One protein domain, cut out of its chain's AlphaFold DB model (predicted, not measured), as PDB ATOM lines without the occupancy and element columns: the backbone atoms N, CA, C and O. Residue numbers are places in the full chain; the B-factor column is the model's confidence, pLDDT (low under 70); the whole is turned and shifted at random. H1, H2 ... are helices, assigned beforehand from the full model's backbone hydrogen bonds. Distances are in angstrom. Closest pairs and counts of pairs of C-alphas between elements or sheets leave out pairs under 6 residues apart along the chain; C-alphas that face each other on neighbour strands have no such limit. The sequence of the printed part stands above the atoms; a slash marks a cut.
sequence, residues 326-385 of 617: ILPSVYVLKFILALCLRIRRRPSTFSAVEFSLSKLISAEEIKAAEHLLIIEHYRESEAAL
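This is residues 326 to 385 of the 617 residues of the protein "Integrase catalytic domain-containing protein" of Oesophagostomum dentatum (UniProt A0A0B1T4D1). Picture two helices meeting near their first residues as an L, with H1 and H2 as its arms and a long loop, residues 344 to 362, running back from the far end of H1 to the start of H2. The last part of H2 and the short H3, residues 377 to 385, stick out as a free arm. The printed part has 60 residues with three named helices, H1, H2 and H3 in that order, and no named strand; its class is all helix. It is only just compact, close to loose, with a radius of gyration of the C-alphas of 12.2 A, and its spans are 37 by 27 by 17 A.

Start at Ile 326 and go on to C-alpha 328 at (24.794, 153.747, 32.577), where H1 begins. From there H1, residues 328 to 343, runs 22.5 A to C-alpha 343 at (37.939, 161.376, 15.977). Pass through residues 344 to 362, which hold no named element, and find H2 at residues 363 to 380, the longest helix, with 25.7 A from first to last C-alpha. After Ser 381 comes H3, residues 382 to 385, which ends at C-alpha 385 at (5.219, 154.226, 14.837).

Look first at Val 330 and Ala 369: their C-alphas, the closest of H1 and H2, are 5.7 A apart, and the two helices touch. H1 touches H2 with residues 329 to 333 alone, and H2 touches H1 with residues 365 to 369 alone. Their lines stand about perpendicular, at 81 degrees, and their centres are 13.8 A apart. Farther along, H2 and H3 are close but not clearly touching; their closest C-alphas, those of Tyr 378 and Leu 385, are 7.6 A apart. H1 and H3 are apart. Along the backbone, every O i to N i+4 pair is within hydrogen-bond range in H1 and H2, while H3 is too short for such a pair.

The two C-alphas farthest apart are those of Ser 358 and Ala 383, at 37.8 A. Residues 377 to 385, of which 377 to 380 belong to H2 and 382 to 385 to H3, stand free; without them the body spans 28 by 25 by 15 A. The link from H1 to H2 is long, with 19 residues, and the link from H2 to H3 is tight, with 1 residue. The printed part has no cut. In the B-factor column you will find a mean pLDDT of the printed part of 71.4, with values under 70 at residues 326 to 332, 337 to 342 and 344 to 361 of this predicted model.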
ATOM      1  N   ILE A 326      22.768 155.602  39.097       49.59
ATOM      2  CA  ILE A 326      23.250 156.326  37.919       49.59
ATOM      3  C   ILE A 326      22.966 155.493  36.666       49.59
ATOM      4  O   ILE A 326      23.479 154.382  36.510       49.59
ATOM      5  N   LEU A 327      22.160 156.047  35.759       54.47
ATOM      6  CA  LEU A 327      21.852 155.431  34.472       54.47
ATOM      7  C   LEU A 327      23.152 155.242  33.664       54.47
ATOM      8  O   LEU A 327      23.799 156.237  33.319       54.47
ATOM      9  N   PRO A 328      23.543 153.998  33.301       60.09
ATOM     10  CA  PRO A 328      24.794 153.747  32.577       60.09
ATOM     11  C   PRO A 328      24.887 154.460  31.222       60.09
ATOM     12  O   PRO A 328      25.987 154.673  30.713       60.09
ATOM     13  N   SER A 329      23.745 154.865  30.654       64.50
ATOM     14  CA  SER A 329      23.671 155.669  29.436       64.50
ATOM     15  C   SER A 329      24.462 156.971  29.531       64.50
ATOM     16  O   SER A 329      25.102 157.327  28.550       64.50
ATOM     17  N   VAL A 330      24.515 157.648  30.685       66.88
ATOM     18  CA  VAL A 330      25.287 158.899  30.811       66.88
ATOM     19  C   VAL A 330      26.786 158.637  30.644       66.88
ATOM     20  O   VAL A 330      27.453 159.344  29.892       66.88
ATOM     21  N   TYR A 331      27.323 157.580  31.264       67.19
ATOM     22  CA  TYR A 331      28.726 157.190  31.074       67.19
ATOM     23  C   TYR A 331      29.014 156.743  29.634       67.19
ATOM     24  O   TYR A 331      30.051 157.108  29.078       67.19
ATOM     25  N   VAL A 332      28.091 156.007  29.004       68.94
ATOM     26  CA  VAL A 332      28.203 155.607  27.590       68.94
ATOM     27  C   VAL A 332      28.186 156.828  26.665       68.94
ATOM     28  O   VAL A 332      29.001 156.903  25.751       68.94
ATOM     29  N   LEU A 333      27.332 157.821  26.920       70.31
ATOM     30  CA  LEU A 333      27.254 159.052  26.131       70.31
ATOM     31  C   LEU A 333      28.484 159.946  26.339       70.31
ATOM     32  O   LEU A 333      29.038 160.418  25.349       70.31
ATOM     33  N   LYS A 334      28.991 160.097  27.574       71.25
ATOM     34  CA  LYS A 334      30.282 160.768  27.828       71.25
ATOM     35  C   LYS A 334      31.434 160.067  27.097       71.25
ATOM     36  O   LYS A 334      32.271 160.743  26.499       71.25
ATOM     37  N   PHE A 335      31.462 158.731  27.075       71.31
ATOM     38  CA  PHE A 335      32.456 157.958  26.321       71.31
ATOM     39  C   PHE A 335      32.333 158.165  24.802       71.31
ATOM     40  O   PHE A 335      33.331 158.468  24.147       71.31
ATOM     41  N   ILE A 336      31.122 158.060  24.239       70.50
ATOM     42  CA  ILE A 336      30.857 158.293  22.809       70.50
ATOM     43  C   ILE A 336      31.239 159.723  22.416       70.50
ATOM     44  O   ILE A 336      31.882 159.917  21.387       70.50
ATOM     45  N   LEU A 337      30.900 160.723  23.229       68.94
ATOM     46  CA  LEU A 337      31.191 162.124  22.933       68.94
ATOM     47  C   LEU A 337      32.697 162.416  23.023       68.94
ATOM     48  O   LEU A 337      33.243 163.036  22.111       68.94
ATOM     49  N   ALA A 338      33.401 161.886  24.029       67.69
ATOM     50  CA  ALA A 338      34.863 161.949  24.101       67.69
ATOM     51  C   ALA A 338      35.541 161.257  22.899       67.69
ATOM     52  O   ALA A 338      36.531 161.762  22.363       67.69
ATOM     53  N   LEU A 339      34.986 160.135  22.425       69.19
ATOM     54  CA  LEU A 339      35.447 159.439  21.223       69.19
ATOM     55  C   LEU A 339      35.190 160.263  19.946       69.19
ATOM     56  O   LEU A 339      36.085 160.387  19.112       69.19
ATOM     57  N   CYS A 340      34.016 160.887  19.813       69.31
ATOM     58  CA  CYS A 340      33.664 161.760  18.687       69.31
ATOM     59  C   CYS A 340      34.553 163.012  18.618       69.31
ATOM     60  O   CYS A 340      35.023 163.369  17.534       69.31
ATOM     61  N   LEU A 341      34.849 163.634  19.767       67.69
ATOM     62  CA  LEU A 341      35.821 164.728  19.879       67.69
ATOM     63  C   LEU A 341      37.220 164.270  19.434       67.69
ATOM     64  O   LEU A 341      37.856 164.936  18.618       67.69
ATOM     65  N   ARG A 342      37.674 163.095  19.895       67.12
ATOM     66  CA  ARG A 342      38.981 162.519  19.530       67.12
ATOM     67  C   ARG A 342      39.098 162.165  18.041       67.12
ATOM     68  O   ARG A 342      40.183 162.286  17.480       67.12
ATOM     69  N   ILE A 343      38.002 161.751  17.404       77.12
ATOM     70  CA  ILE A 343      37.939 161.376  15.977       77.12
ATOM     71  C   ILE A 343      37.633 162.589  15.067       77.12
ATOM     72  O   ILE A 343      37.725 162.483  13.844       77.12
ATOM     73  N   ARG A 344      37.299 163.760  15.635       67.38
ATOM     74  CA  ARG A 344      36.847 164.967  14.907       67.38
ATOM     75  C   ARG A 344      35.637 164.714  13.988       67.38
ATOM     76  O   ARG A 344      35.477 165.369  12.961       67.38
ATOM     77  N   ARG A 345      34.760 163.778  14.365       64.12
ATOM     78  CA  ARG A 345      33.466 163.526  13.710       64.12
ATOM     79  C   ARG A 345      32.368 163.536  14.767       64.12
ATOM     80  O   ARG A 345      32.274 162.603  15.556       64.12
ATOM     81  N   ARG A 346      31.549 164.589  14.779       59.50
ATOM     82  CA  ARG A 346      30.375 164.729  15.657       59.50
ATOM     83  C   ARG A 346      29.127 164.313  14.860       59.50
ATOM     84  O   ARG A 346      28.886 164.915  13.815       59.50
ATOM     85  N   PRO A 347      28.362 163.288  15.279       60.91
ATOM     86  CA  PRO A 347      27.081 162.971  14.650       60.91
ATOM     87  C   PRO A 347      26.103 164.140  14.802       60.91
ATOM     88  O   PRO A 347      26.147 164.849  15.808       60.91
ATOM     89  N   SER A 348      25.189 164.318  13.846       59.69
ATOM     90  CA  SER A 348      24.184 165.392  13.876       59.69
ATOM     91  C   SER A 348      23.314 165.351  15.140       59.69
ATOM     92  O   SER A 348      23.087 166.389  15.755       59.69
ATOM     93  N   THR A 349      22.931 164.156  15.599       57.53
ATOM     94  CA  THR A 349      22.199 163.932  16.863       57.53
ATOM     95  C   THR A 349      22.956 164.392  18.115       57.53
ATOM     96  O   THR A 349      22.331 164.731  19.112       57.53
ATOM     97  N   PHE A 350      24.289 164.481  18.069       58.34
ATOM     98  CA  PHE A 350      25.134 164.970  19.168       58.34
ATOM     99  C   PHE A 350      25.557 166.440  18.999       58.34
ATOM    100  O   PHE A 350      26.394 166.935  19.760       58.34
ATOM    101  N   SER A 351      25.026 167.155  18.000       54.47
ATOM    102  CA  SER A 351      25.426 168.540  17.716       54.47
ATOM    103  C   SER A 351      24.809 169.576  18.664       54.47
ATOM    104  O   SER A 351      25.339 170.678  18.749       54.47
ATOM    105  N   ALA A 352      23.720 169.235  19.360       53.88
ATOM    106  CA  ALA A 352      22.937 170.163  20.185       53.88
ATOM    107  C   ALA A 352      23.186 170.048  21.702       53.88
ATOM    108  O   ALA A 352      22.574 170.782  22.470       53.88
ATOM    109  N   VAL A 353      24.053 169.127  22.148       56.84
ATOM    110  CA  VAL A 353      24.291 168.874  23.579       56.84
ATOM    111  C   VAL A 353      25.762 169.054  23.933       56.84
ATOM    112  O   VAL A 353      26.641 168.448  23.311       56.84
ATOM    113  N   GLU A 354      26.019 169.850  24.966       58.88
ATOM    114  CA  GLU A 354      27.311 169.947  25.641       58.88
ATOM    115  C   GLU A 354      27.298 169.058  26.893       58.88
ATOM    116  O   GLU A 354      26.420 169.176  27.740       58.88
ATOM    117  N   PHE A 355      28.264 168.143  26.996       63.59
ATOM    118  CA  PHE A 355      28.483 167.311  28.183       63.59
ATOM    119  C   PHE A 355      29.815 167.691  28.828       63.59
ATOM    120  O   PHE A 355      30.804 167.944  28.133       63.59
ATOM    121  N   SER A 356      29.876 167.657  30.156       61.34
ATOM    122  CA  SER A 356      31.105 167.893  30.901       61.34
ATOM    123  C   SER A 356      32.000 166.653  30.871       61.34
ATOM    124  O   SER A 356      31.577 165.550  31.224       61.34
ATOM    125  N   LEU A 357      33.285 166.836  30.556       63.38
ATOM    126  CA  LEU A 357      34.314 165.789  30.674       63.38
ATOM    127  C   LEU A 357      34.665 165.433  32.139       63.38
ATOM    128  O   LEU A 357      35.557 164.620  32.383       63.38
ATOM    129  N   SER A 358      33.977 166.023  33.120       66.50
ATOM    130  CA  SER A 358      34.102 165.659  34.533       66.50
ATOM    131  C   SER A 358      33.592 164.236  34.823       66.50
ATOM    132  O   SER A 358      32.701 163.710  34.153       66.50
ATOM    133  N   LYS A 359      34.169 163.600  35.857       64.56
ATOM    134  CA  LYS A 359      33.763 162.262  36.340       64.56
ATOM    135  C   LYS A 359      32.425 162.260  37.085       64.56
ATOM    136  O   LYS A 359      31.793 161.209  37.184       64.56
ATOM    137  N   LEU A 360      32.035 163.410  37.633       66.44
ATOM    138  CA  LEU A 360      30.714 163.624  38.213       66.44
ATOM    139  C   LEU A 360      29.669 163.666  37.088       66.44
ATOM    140  O   LEU A 360      30.000 163.911  35.926       66.44
ATOM    141  N   ILE A 361      28.414 163.400  37.437       67.25
ATOM    142  CA  ILE A 361      27.278 163.452  36.515       67.25
ATOM    143  C   ILE A 361      26.282 164.472  37.054       67.25
ATOM    144  O   ILE A 361      25.876 164.376  38.211       67.25
ATOM    145  N   SER A 362      25.904 165.449  36.227       73.19
ATOM    146  CA  SER A 362      24.870 166.420  36.591       73.19
ATOM    147  C   SER A 362      23.462 165.889  36.289       73.19
ATOM    148  O   SER A 362      23.265 165.000  35.456       73.19
ATOM    149  N   ALA A 363      22.448 166.475  36.929       70.38
ATOM    150  CA  ALA A 363      21.048 166.185  36.617       70.38
ATOM    151  C   ALA A 363      20.663 166.586  35.175       70.38
ATOM    152  O   ALA A 363      19.719 166.037  34.610       70.38
ATOM    153  N   GLU A 364      21.391 167.522  34.566       73.81
ATOM    154  CA  GLU A 364      21.191 167.956  33.178       73.81
ATOM    155  C   GLU A 364      21.756 166.923  32.201       73.81
ATOM    156  O   GLU A 364      21.104 166.590  31.216       73.81
ATOM    157  N   GLU A 365      22.908 166.326  32.519       71.56
ATOM    158  CA  GLU A 365      23.500 165.234  31.736       71.56
ATOM    159  C   GLU A 365      22.639 163.959  31.779       71.56
ATOM    160  O   GLU A 365      22.576 163.230  30.789       71.56
ATOM    161  N   ILE A 366      21.924 163.714  32.886       74.12
ATOM    162  CA  ILE A 366      20.898 162.661  32.971       74.12
ATOM    163  C   ILE A 366      19.714 162.992  32.051       74.12
ATOM    164  O   ILE A 366      19.368 162.175  31.202       74.12
ATOM    165  N   LYS A 367      19.135 164.199  32.148       75.69
ATOM    166  CA  LYS A 367      18.017 164.628  31.280       75.69
ATOM    167  C   LYS A 367      18.378 164.581  29.794       75.69
ATOM    168  O   LYS A 367      17.571 164.142  28.982       75.69
ATOM    169  N   ALA A 368      19.591 164.997  29.432       75.75
ATOM    170  CA  ALA A 368      20.083 164.936  28.060       75.75
ATOM    171  C   ALA A 368      20.294 163.490  27.579       75.75
ATOM    172  O   ALA A 368      20.033 163.180  26.418       75.75
ATOM    173  N   ALA A 369      20.715 162.581  28.465       78.25
ATOM    174  CA  ALA A 369      20.789 161.157  28.154       78.25
ATOM    175  C   ALA A 369      19.405 160.525  27.942       78.25
ATOM    176  O   ALA A 369      19.234 159.727  27.022       78.25
ATOM    177  N   GLU A 370      18.415 160.887  28.760       80.38
ATOM    178  CA  GLU A 370      17.023 160.456  28.589       80.38
ATOM    179  C   GLU A 370      16.416 161.005  27.289       80.38
ATOM    180  O   GLU A 370      15.801 160.245  26.540       80.38
ATOM    181  N   HIS A 371      16.661 162.282  26.970       83.25
ATOM    182  CA  HIS A 371      16.245 162.913  25.711       83.25
ATOM    183  C   HIS A 371      16.794 162.170  24.491       83.25
ATOM    184  O   HIS A 371      16.015 161.690  23.668       83.25
ATOM    185  N   LEU A 372      18.117 161.982  24.417       81.12
ATOM    186  CA  LEU A 372      18.766 161.292  23.297       81.12
ATOM    187  C   LEU A 372      18.267 159.848  23.127       81.12
ATOM    188  O   LEU A 372      18.064 159.407  21.998       81.12
ATOM    189  N   LEU A 373      18.017 159.124  24.226       84.12
ATOM    190  CA  LEU A 373      17.453 157.771  24.175       84.12
ATOM    191  C   LEU A 373      16.014 157.742  23.644       84.12
ATOM    192  O   LEU A 373      15.661 156.813  22.921       84.12
ATOM    193  N   ILE A 374      15.186 158.736  23.976       87.25
ATOM    194  CA  ILE A 374      13.800 158.827  23.495       87.25
ATOM    195  C   ILE A 374      13.757 159.256  22.017       87.25
ATOM    196  O   ILE A 374      12.976 158.697  21.248       87.25
ATOM    197  N   ILE A 375      14.613 160.192  21.594       86.62
ATOM    198  CA  ILE A 375      14.698 160.625  20.191       86.62
ATOM    199  C   ILE A 375      15.232 159.503  19.291       86.62
ATOM    200  O   ILE A 375      14.622 159.211  18.260       86.62
ATOM    201  N   GLU A 376      16.316 158.821  19.678       85.56
ATOM    202  CA  GLU A 376      16.831 157.698  18.882       85.56
ATOM    203  C   GLU A 376      15.850 156.508  18.914       85.56
ATOM    204  O   GLU A 376      15.651 155.874  17.886       85.56
ATOM    205  N   HIS A 377      15.112 156.284  20.015       89.12
ATOM    206  CA  HIS A 377      13.999 155.322  20.053       89.12
ATOM    207  C   HIS A 377      12.927 155.605  18.991       89.12
ATOM    208  O   HIS A 377      12.474 154.659  18.346       89.12
ATOM    209  N   TYR A 378      12.517 156.863  18.781       90.19
ATOM    210  CA  TYR A 378      11.571 157.193  17.708       90.19
ATOM    211  C   TYR A 378      12.166 156.941  16.324       90.19
ATOM    212  O   TYR A 378      11.487 156.374  15.472       90.19
ATOM    213  N   ARG A 379      13.439 157.293  16.123       87.06
ATOM    214  CA  ARG A 379      14.160 157.087  14.862       87.06
ATOM    215  C   ARG A 379      14.357 155.605  14.519       87.06
ATOM    216  O   ARG A 379      14.163 155.218  13.375       87.06
ATOM    217  N   GLU A 380      14.684 154.764  15.499       88.56
ATOM    218  CA  GLU A 380      14.747 153.302  15.344       88.56
ATOM    219  C   GLU A 380      13.352 152.672  15.166       88.56
ATOM    220  O   GLU A 380      13.224 151.592  14.585       88.56
ATOM    221  N   SER A 381      12.293 153.344  15.636       90.12
ATOM    222  CA  SER A 381      10.912 152.843  15.615       90.12
ATOM    223  C   SER A 381      10.019 153.450  14.527       90.12
ATOM    224  O   SER A 381       8.824 153.178  14.562       90.12
ATOM    225  N   GLU A 382      10.533 154.239  13.577       88.44
ATOM    226  CA  GLU A 382       9.745 155.005  12.586       88.44
ATOM    227  C   GLU A 382       8.654 154.150  11.904       88.44
ATOM    228  O   GLU A 382       7.459 154.365  12.108       88.44
ATOM    229  N   ALA A 383       9.041 153.055  11.243       88.44
ATOM    230  CA  ALA A 383       8.092 152.141  10.597       88.44
ATOM    231  C   ALA A 383       7.144 151.403  11.576       88.44
ATOM    232  O   ALA A 383       6.103 150.885  11.169       88.44
ATOM    233  N   ALA A 384       7.481 151.315  12.866       88.19
ATOM    234  CA  ALA A 384       6.608 150.746  13.898       88.19
ATOM    235  C   ALA A 384       5.651 151.792  14.502       88.19
ATOM    236  O   ALA A 384       4.581 151.427  14.991       88.19
ATOM    237  N   LEU A 385       6.019 153.073  14.439       88.44
ATOM    238  CA  LEU A 385       5.219 154.226  14.837       88.44
ATOM    239  C   LEU A 385       4.081 154.466  13.829       88.44
ATOM    240  O   LEU A 385       2.936 154.609  14.253       88.44
TER     241      LEU A 385